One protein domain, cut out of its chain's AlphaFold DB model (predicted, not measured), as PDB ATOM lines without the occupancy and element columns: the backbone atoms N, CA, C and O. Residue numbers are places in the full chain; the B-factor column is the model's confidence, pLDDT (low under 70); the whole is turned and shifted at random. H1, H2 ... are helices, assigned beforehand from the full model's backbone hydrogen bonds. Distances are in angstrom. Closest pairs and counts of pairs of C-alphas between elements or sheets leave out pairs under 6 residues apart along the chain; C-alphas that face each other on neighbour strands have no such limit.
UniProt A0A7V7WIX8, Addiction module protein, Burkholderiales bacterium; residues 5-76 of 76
ATOM      1  N   LEU A   5     150.727 227.237 231.830       95.00
ATOM      2  CA  LEU A   5     151.984 226.842 232.464       95.00
ATOM      3  C   LEU A   5     151.794 225.670 233.434       95.00
ATOM      4  O   LEU A   5     152.506 224.674 233.337       95.00
ATOM      5  N   GLU A   6     150.809 225.757 234.329       96.06
ATOM      6  CA  GLU A   6     150.513 224.687 235.292       96.06
ATOM      7  C   GLU A   6     150.129 223.382 234.583       96.06
ATOM      8  O   GLU A   6     150.577 222.304 234.978       96.06
ATOM      9  N   SER A   7     149.347 223.474 233.505       95.69
ATOM     10  CA  SER A   7     148.921 222.309 232.722       95.69
ATOM     11  C   SER A   7     150.099 221.632 232.011       95.69
ATOM     12  O   SER A   7     150.222 220.407 232.045       95.69
ATOM     13  N   VAL A   8     150.990 222.420 231.401       95.00
ATOM     14  CA  VAL A   8     152.204 221.919 230.736       95.00
ATOM     15  C   VAL A   8     153.166 221.314 231.756       95.00
ATOM     16  O   VAL A   8     153.688 220.224 231.528       95.00
ATOM     17  N   GLN A   9     153.355 221.959 232.910       95.06
ATOM     18  CA  GLN A   9     154.202 221.440 233.984       95.06
ATOM     19  C   GLN A   9     153.702 220.078 234.480       95.06
ATOM     20  O   GLN A   9     154.494 219.144 234.610       95.06
ATOM     21  N   GLN A  10     152.396 219.941 234.734       96.38
ATOM     22  CA  GLN A  10     151.810 218.672 235.169       96.38
ATOM     23  C   GLN A  10     152.045 217.555 234.148       96.38
ATOM     24  O   GLN A  10     152.453 216.461 234.530       96.38
ATOM     25  N   GLN A  11     151.858 217.833 232.857       95.88
ATOM     26  CA  GLN A  11     152.102 216.856 231.792       95.88
ATOM     27  C   GLN A  11     153.587 216.497 231.669       95.88
ATOM     28  O   GLN A  11     153.930 215.319 231.586       95.88
ATOM     29  N   ALA A  12     154.481 217.486 231.746       96.06
ATOM     30  CA  ALA A  12     155.922 217.264 231.694       96.06
ATOM     31  C   ALA A  12     156.416 216.384 232.855       96.06
ATOM     32  O   ALA A  12     157.355 215.606 232.695       96.06
ATOM     33  N   MET A  13     155.772 216.452 234.026       96.19
ATOM     34  CA  MET A  13     156.124 215.600 235.167       96.19
ATOM     35  C   MET A  13     155.774 214.119 234.967       96.19
ATOM     36  O   MET A  13     156.432 213.280 235.588       96.19
ATOM     37  N   LEU A  14     154.822 213.796 234.085       97.56
ATOM     38  CA  LEU A  14     154.412 212.420 233.762       97.56
ATOM     39  C   LEU A  14     155.338 211.723 232.752       97.56
ATOM     40  O   LEU A  14     155.252 210.510 232.584       97.56
ATOM     41  N   LEU A  15     156.211 212.474 232.080       97.69
ATOM     42  CA  LEU A  15     157.137 211.947 231.080       97.69
ATOM     43  C   LEU A  15     158.176 210.988 231.686       97.69
ATOM     44  O   LEU A  15     158.499 211.048 232.876       97.69
ATOM     45  N   SER A  16     158.757 210.131 230.846       98.25
ATOM     46  CA  SER A  16     159.936 209.349 231.228       98.25
ATOM     47  C   SER A  16     161.145 210.275 231.465       98.25
ATOM     48  O   SER A  16     161.173 211.395 230.947       98.25
ATOM     49  N   PRO A  17     162.185 209.851 232.209       97.50
ATOM     50  CA  PRO A  17     163.399 210.656 232.370       97.50
ATOM     51  C   PRO A  17     164.043 211.073 231.038       97.50
ATOM     52  O   PRO A  17     164.556 212.184 230.924       97.50
ATOM     53  N   GLN A  18     163.984 210.201 230.027       97.75
ATOM     54  CA  GLN A  18     164.534 210.450 228.692       97.75
ATOM     55  C   GLN A  18     163.722 211.516 227.950       97.75
ATOM     56  O   GLN A  18     164.295 212.475 227.436       97.75
ATOM     57  N   ASP A  19     162.392 211.410 227.975       97.56
ATOM     58  CA  ASP A  19     161.512 212.381 227.315       97.56
ATOM     59  C   ASP A  19     161.538 213.744 228.016       97.56
ATOM     60  O   ASP A  19     161.499 214.779 227.352       97.56
ATOM     61  N   LYS A  20     161.678 213.775 229.352       97.31
ATOM     62  CA  LYS A  20     161.903 215.030 230.093       97.31
ATOM     63  C   LYS A  20     163.180 215.723 229.639       97.31
ATOM     64  O   LYS A  20     163.162 216.932 229.428       97.31
ATOM     65  N   ALA A  21     164.275 214.976 229.490       96.88
ATOM     66  CA  ALA A  21     165.542 215.531 229.023       96.88
ATOM     67  C   ALA A  21     165.429 216.060 227.584       96.88
ATOM     68  O   ALA A  21     165.921 217.149 227.295       96.88
ATOM     69  N   ALA A  22     164.731 215.333 226.705       97.31
ATOM     70  CA  ALA A  22     164.471 215.776 225.338       97.31
ATOM     71  C   ALA A  22     163.631 217.067 225.297       97.31
ATOM     72  O   ALA A  22     163.999 218.011 224.597       97.31
ATOM     73  N   LEU A  23     162.551 217.144 226.084       96.88
ATOM     74  CA  LEU A  23     161.718 218.344 226.192       96.88
ATOM     75  C   LEU A  23     162.508 219.535 226.750       96.88
ATOM     76  O   LEU A  23     162.424 220.629 226.204       96.88
ATOM     77  N   ALA A  24     163.303 219.324 227.802       96.38
ATOM     78  CA  ALA A  24     164.149 220.369 228.369       96.38
ATOM     79  C   ALA A  24     165.143 220.917 227.334       96.38
ATOM     80  O   ALA A  24     165.278 222.129 227.206       96.38
ATOM     81  N   LEU A  25     165.790 220.042 226.556       95.62
ATOM     82  CA  LEU A  25     166.720 220.455 225.505       95.62
ATOM     83  C   LEU A  25     166.032 221.277 224.407       95.62
ATOM     84  O   LEU A  25     166.605 222.254 223.934       95.62
ATOM     85  N   LEU A  26     164.821 220.890 223.997       94.69
ATOM     86  CA  LEU A  26     164.046 221.646 223.011       94.69
ATOM     87  C   LEU A  26     163.680 223.039 223.528       94.69
ATOM     88  O   LEU A  26     163.851 224.008 222.800       94.69
ATOM     89  N   LEU A  27     163.231 223.138 224.782       93.75
ATOM     90  CA  LEU A  27     162.895 224.421 225.404       93.75
ATOM     91  C   LEU A  27     164.126 225.319 225.557       93.75
ATOM     92  O   LEU A  27     164.040 226.504 225.271       93.75
ATOM     93  N   ILE A  28     165.272 224.760 225.961       91.94
ATOM     94  CA  ILE A  28     166.537 225.506 226.028       91.94
ATOM     95  C   ILE A  28     166.904 226.044 224.643       91.94
ATOM     96  O   ILE A  28     167.160 227.230 224.510       91.94
ATOM     97  N   ARG A  29     166.840 225.210 223.598       86.00
ATOM     98  CA  ARG A  29     167.142 225.638 222.224       86.00
ATOM     99  C   ARG A  29     166.204 226.721 221.699       86.00
ATOM    100  O   ARG A  29     166.658 227.591 220.974       86.00
ATOM    101  N   ASP A  30     164.917 226.652 222.022       88.38
ATOM    102  CA  ASP A  30     163.939 227.677 221.635       88.38
ATOM    103  C   ASP A  30     164.235 229.021 222.321       88.38
ATOM    104  O   ASP A  30     164.192 230.069 221.685       88.38
ATOM    105  N   LEU A  31     164.629 228.979 223.599       86.12
ATOM    106  CA  LEU A  31     165.082 230.160 224.338       86.12
ATOM    107  C   LEU A  31     166.410 230.708 223.791       86.12
ATOM    108  O   LEU A  31     166.571 231.924 223.693       86.12
ATOM    109  N   ASP A  32     167.329 229.824 223.402       78.19
ATOM    110  CA  ASP A  32     168.621 230.177 222.810       78.19
ATOM    111  C   ASP A  32     168.486 230.686 221.368       78.19
ATOM    112  O   ASP A  32     169.332 231.447 220.919       78.19
ATOM    113  N   ALA A  33     167.424 230.338 220.634       67.50
ATOM    114  CA  ALA A  33     167.191 230.847 219.278       67.50
ATOM    115  C   ALA A  33     166.935 232.369 219.239       67.50
ATOM    116  O   ALA A  33     166.978 232.975 218.172       67.50
ATOM    117  N   GLY A  34     166.662 232.987 220.395       63.44
ATOM    118  CA  GLY A  34     166.630 234.440 220.572       63.44
ATOM    119  C   GLY A  34     167.941 235.047 221.085       63.44
ATOM    120  O   GLY A  34     168.007 236.267 221.241       63.44
ATOM    121  N   ALA A  35     168.959 234.235 221.385       62.00
ATOM    122  CA  ALA A  35     170.312 234.719 221.634       62.00
ATOM    123  C   ALA A  35     170.944 235.089 220.286       62.00
ATOM    124  O   ALA A  35     170.824 234.328 219.330       62.00
ATOM    125  N   ASP A  36     171.566 236.271 220.207       64.81
ATOM    126  CA  ASP A  36     172.127 236.820 218.967       64.81
ATOM    127  C   ASP A  36     172.922 235.749 218.209       64.81
ATOM    128  O   ASP A  36     173.915 235.238 218.743       64.81
ATOM    129  N   GLU A  37     172.517 235.445 216.968       62.84
ATOM    130  CA  GLU A  37     173.256 234.564 216.042       62.84
ATOM    131  C   GLU A  37     174.715 235.032 215.881       62.84
ATOM    132  O   GLU A  37     175.621 234.233 215.638       62.84
ATOM    133  N   ASP A  38     174.959 236.321 216.121       69.25
ATOM    134  CA  ASP A  38     176.274 236.945 216.097       69.25
ATOM    135  C   ASP A  38     177.150 236.585 217.305       69.25
ATOM    136  O   ASP A  38     178.357 236.797 217.251       69.25
ATOM    137  N   THR A  39     176.611 236.011 218.385       79.81
ATOM    138  CA  THR A  39     177.393 235.702 219.597       79.81
ATOM    139  C   THR A  39     178.523 234.726 219.292       79.81
ATOM    140  O   THR A  39     179.667 234.979 219.659       79.81
ATOM    141  N   GLU A  40     178.240 233.635 218.578       82.06
ATOM    142  CA  GLU A  40     179.267 232.662 218.184       82.06
ATOM    143  C   GLU A  40     180.331 233.309 217.285       82.06
ATOM    144  O   GLU A  40     181.532 233.126 217.497       82.06
ATOM    145  N   THR A  41     179.906 234.142 216.332       85.50
ATOM    146  CA  THR A  41     180.804 234.895 215.447       85.50
ATOM    147  C   THR A  41     181.711 235.837 216.241       85.50
ATOM    148  O   THR A  41     182.931 235.793 216.088       85.50
ATOM    149  N   LEU A  42     181.142 236.619 217.161       89.62
ATOM    150  CA  LEU A  42     181.872 237.549 218.023       89.62
ATOM    151  C   LEU A  42     182.862 236.819 218.942       89.62
ATOM    152  O   LEU A  42     183.965 237.310 219.180       89.62
ATOM    153  N   TRP A  43     182.507 235.633 219.443       91.75
ATOM    154  CA  TRP A  43     183.418 234.806 220.238       91.75
ATOM    155  C   TRP A  43     184.594 234.281 219.415       91.75
ATOM    156  O   TRP A  43     185.727 234.267 219.906       91.75
ATOM    157  N   VAL A  44     184.351 233.872 218.167       93.88
ATOM    158  CA  VAL A  44     185.414 233.447 217.246       93.88
ATOM    159  C   VAL A  44     186.346 234.612 216.923       93.88
ATOM    160  O   VAL A  44     187.567 234.449 217.005       93.88
ATOM    161  N   GLU A  45     185.796 235.782 216.605       95.38
ATOM    162  CA  GLU A  45     186.572 236.996 216.333       95.38
ATOM    163  C   GLU A  45     187.428 237.395 217.540       95.38
ATOM    164  O   GLU A  45     188.636 237.602 217.410       95.38
ATOM    165  N   GLU A  46     186.845 237.418 218.740       95.56
ATOM    166  CA  GLU A  46     187.564 237.745 219.972       95.56
ATOM    167  C   GLU A  46     188.688 236.738 220.263       95.56
ATOM    168  O   GLU A  46     189.799 237.122 220.645       95.56
ATOM    169  N   ALA A  47     188.442 235.439 220.061       96.06
ATOM    170  CA  ALA A  47     189.460 234.410 220.252       96.06
ATOM    171  C   ALA A  47     190.646 234.597 219.291       96.06
ATOM    172  O   ALA A  47     191.803 234.501 219.714       96.06
ATOM    173  N   GLN A  48     190.371 234.902 218.019       97.31
ATOM    174  CA  GLN A  48     191.400 235.180 217.017       97.31
ATOM    175  C   GLN A  48     192.197 236.442 217.364       97.31
ATOM    176  O   GLN A  48     193.429 236.400 217.361       97.31
ATOM    177  N   CYS A  49     191.516 237.528 217.741       96.56
ATOM    178  CA  CYS A  49     192.146 238.775 218.178       96.56
ATOM    179  C   CYS A  49     193.086 238.551 219.369       96.56
ATOM    180  O   CYS A  49     194.250 238.957 219.330       96.56
ATOM    181  N   ARG A  50     192.630 237.843 220.410       95.75
ATOM    182  CA  ARG A  50     193.461 237.537 221.589       95.75
ATOM    183  C   ARG A  50     194.669 236.679 221.248       95.75
ATOM    184  O   ARG A  50     195.750 236.896 221.796       95.75
ATOM    185  N   TYR A  51     194.493 235.702 220.365       95.75
ATOM    186  CA  TYR A  51     195.589 234.838 219.948       95.75
ATOM    187  C   TYR A  51     196.646 235.610 219.152       95.75
ATOM    188  O   TYR A  51     197.835 235.472 219.436       95.75
ATOM    189  N   ALA A  52     196.223 236.476 218.228       97.38
ATOM    190  CA  ALA A  52     197.127 237.331 217.466       97.38
ATOM    191  C   ALA A  52     197.918 238.285 218.378       97.38
ATOM    192  O   ALA A  52     199.141 238.361 218.264       97.38
ATOM    193  N   ALA A  53     197.254 238.937 219.339       97.25
ATOM    194  CA  ALA A  53     197.909 239.814 220.314       97.25
ATOM    195  C   ALA A  53     198.929 239.058 221.191       97.25
ATOM    196  O   ALA A  53     200.018 239.562 221.471       97.25
ATOM    197  N   TYR A  54     198.617 237.818 221.587       96.00
ATOM    198  CA  TYR A  54     199.567 236.950 222.289       96.00
ATOM    199  C   TYR A  54     200.787 236.613 221.419       96.00
ATOM    200  O   TYR A  54     201.921 236.750 221.872       96.00
ATOM    201  N   GLN A  55     200.574 236.219 220.159       96.69
ATOM    202  CA  GLN A  55     201.664 235.920 219.223       96.69
ATOM    203  C   GLN A  55     202.541 237.146 218.926       96.69
ATOM    204  O   GLN A  55     203.753 237.002 218.768       96.69
ATOM    205  N   ALA A  56     201.945 238.339 218.885       96.75
ATOM    206  CA  ALA A  56     202.646 239.610 218.729       96.75
ATOM    207  C   ALA A  56     203.396 240.060 220.001       96.75
ATOM    208  O   ALA A  56     204.185 241.003 219.947       96.75
ATOM    209  N   GLY A  57     203.182 239.394 221.142       96.06
ATOM    210  CA  GLY A  57     203.785 239.752 222.428       96.06
ATOM    211  C   GLY A  57     203.124 240.946 223.126       96.06
ATOM    212  O   GLY A  57     203.663 241.451 224.109       96.06
ATOM    213  N   GLU A  58     201.962 241.391 222.649       97.06
ATOM    214  CA  GLU A  58     201.183 242.490 223.237       97.06
ATOM    215  C   GLU A  58     200.465 242.057 224.524       97.06
ATOM    216  O   GLU A  58     200.190 242.873 225.404       97.06
ATOM    217  N   VAL A  59     200.193 240.755 224.656       94.56
ATOM    218  CA  VAL A  59     199.555 240.147 225.826       94.56
ATOM    219  C   VAL A  59     200.429 239.019 226.368       94.56
ATOM    220  O   VAL A  59     200.837 238.124 225.633       94.56
ATOM    221  N   ALA A  60     200.687 239.029 227.678       92.00
ATOM    222  CA  ALA A  60     201.431 237.970 228.355       92.00
ATOM    223  C   ALA A  60     200.520 236.801 228.762       92.00
ATOM    224  O   ALA A  60     199.411 237.000 229.264       92.00
ATOM    225  N   SER A  61     201.017 235.571 228.621       92.12
ATOM    226  CA  SER A  61     200.377 234.388 229.203       92.12
ATOM    227  C   SER A  61     200.716 234.248 230.684       92.12
ATOM    228  O   SER A  61     201.834 234.547 231.101       92.12
ATOM    229  N   ILE A  62     199.783 233.696 231.458       93.62
ATOM    230  CA  ILE A  62     200.016 233.289 232.846       93.62
ATOM    231  C   ILE A  62     200.112 231.755 232.880       93.62
ATOM    232  O   ILE A  62     199.276 231.098 232.250       93.62
ATOM    233  N   PRO A  63     201.084 231.165 233.600       95.88
ATOM    234  CA  PRO A  63     201.132 229.724 233.826       95.88
ATOM    235  C   PRO A  63     199.812 229.179 234.393       95.88
ATOM    236  O   PRO A  63     199.193 229.772 235.281       95.88
ATOM    237  N   GLY A  64     199.349 228.043 233.863       94.81
ATOM    238  CA  GLY A  64     198.031 227.501 234.208       94.81
ATOM    239  C   GLY A  64     197.898 227.093 235.680       94.81
ATOM    240  O   GLY A  64     196.844 227.278 236.289       94.81
ATOM    241  N   ASP A  65     198.972 226.589 236.281       96.75
ATOM    242  CA  ASP A  65     199.060 226.264 237.706       96.75
ATOM    243  C   ASP A  65     198.881 227.504 238.596       96.75
ATOM    244  O   ASP A  65     198.139 227.450 239.585       96.75
ATOM    245  N   GLU A  66     199.478 228.632 238.204       96.81
ATOM    246  CA  GLU A  66     199.328 229.915 238.890       96.81
ATOM    247  C   GLU A  66     197.879 230.422 238.824       96.81
ATOM    248  O   GLU A  66     197.307 230.818 239.847       96.81
ATOM    249  N   VAL A  67     197.243 230.359 237.647       95.81
ATOM    250  CA  VAL A  67     195.831 230.748 237.473       95.81
ATOM    251  C   VAL A  67     194.928 229.911 238.380       95.81
ATOM    252  O   VAL A  67     194.120 230.457 239.135       95.81
ATOM    253  N   LEU A  68     195.092 228.587 238.362       96.19
ATOM    254  CA  LEU A  68     194.285 227.678 239.172       96.19
ATOM    255  C   LEU A  68     194.490 227.901 240.678       96.19
ATOM    256  O   LEU A  68     193.529 227.822 241.449       96.19
ATOM    257  N   ALA A  69     195.718 228.194 241.114       96.50
ATOM    258  CA  ALA A  69     196.002 228.532 242.507       96.50
ATOM    259  C   ALA A  69     195.279 229.819 242.939       96.50
ATOM    260  O   ALA A  69     194.621 229.826 243.983       96.50
ATOM    261  N   ARG A  70     195.329 230.873 242.111       96.00
ATOM    262  CA  ARG A  70     194.632 232.149 242.359       96.00
ATOM    263  C   ARG A  70     193.115 231.972 242.453       96.00
ATOM    264  O   ARG A  70     192.501 232.531 243.359       96.00
ATOM    265  N   VAL A  71     192.510 231.192 241.553       96.12
ATOM    266  CA  VAL A  71     191.059 230.924 241.568       96.12
ATOM    267  C   VAL A  71     190.650 230.206 242.853       96.12
ATOM    268  O   VAL A  71     189.738 230.659 243.538       96.12
ATOM    269  N   ARG A  72     191.361 229.139 243.240       95.88
ATOM    270  CA  ARG A  72     191.068 228.403 244.484       95.88
ATOM    271  C   ARG A  72     191.171 229.278 245.733       95.88
ATOM    272  O   ARG A  72     190.375 229.113 246.650       95.88
ATOM    273  N   ALA A  73     192.128 230.204 245.770       95.25
ATOM    274  CA  ALA A  73     192.276 231.138 246.883       95.25
ATOM    275  C   ALA A  73     191.105 232.132 247.005       95.25
ATOM    276  O   ALA A  73     190.849 232.606 248.104       95.25
ATOM    277  N   ARG A  74     190.392 232.433 245.909       93.25
ATOM    278  CA  ARG A  74     189.245 233.364 245.884       93.25
ATOM    279  C   ARG A  74     187.900 232.730 246.249       93.25
ATOM    280  O   ARG A  74     186.947 233.464 246.466       93.25
ATOM    281  N   ILE A  75     187.811 231.400 246.247       91.69
ATOM    282  CA  ILE A  75     186.570 230.647 246.518       91.69
ATOM    283  C   ILE A  75     186.542 230.127 247.978       91.69
ATOM    284  O   ILE A  75     185.622 229.417 248.372       91.69
ATOM    285  N   LYS A  76     187.544 230.479 248.794       58.31
ATOM    286  CA  LYS A  76     187.511 230.312 250.256       58.31
ATOM    287  C   LYS A  76     186.892 231.531 250.919       58.31
ATOM    288  O   LYS A  76     186.206 231.316 251.940       58.31
TER     289      LYS A  76
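This is residues 5 to 76 of the 76 residues of the protein "Addiction module protein" of Burkholderiales bacterium (UniProt A0A7V7WIX8). An open arch without a packed core: the longest helix, H3, forms one stretch, H4 hangs off one end on a link, and H2 leads from the other to H1, folded back as a loose V. The 72 printed residues hold four named helices, H1 to H4 in chain order, and no named strand: all helix. The whole is extended, radius of gyration of the C-alphas 21.2 A, spanning 58 by 36 by 20 A.

Find C-alpha 38 at (176.274, 236.945, 216.097); from there H3, residues 38 to 55, runs 25.6 A. Before it lie H2, residues 17 to 32, 22.4 A, and H1, residues 5 to 14. After it, H4, residues 64 to 74, ends at (189.245, 233.364, 245.884).

H3 is apart from H2 and H4. H1 and H2 are close but not clearly touching: their closest C-alphas, Ala 12 and Lys 20, are 6.6 A apart. They run opposite ways at a steep tilt of 35.3 degrees, only just steep. Every O i to N i+4 pair is within hydrogen-bond range in H2, H3 and H4, and 5 of 6 in H1.

The farthest C-alphas, Ser 7 and Gly 57, are 58.5 A apart. The printed part has no cut, and no link is long. Look for pLDDT under 70 at residues 33 to 38 and 76.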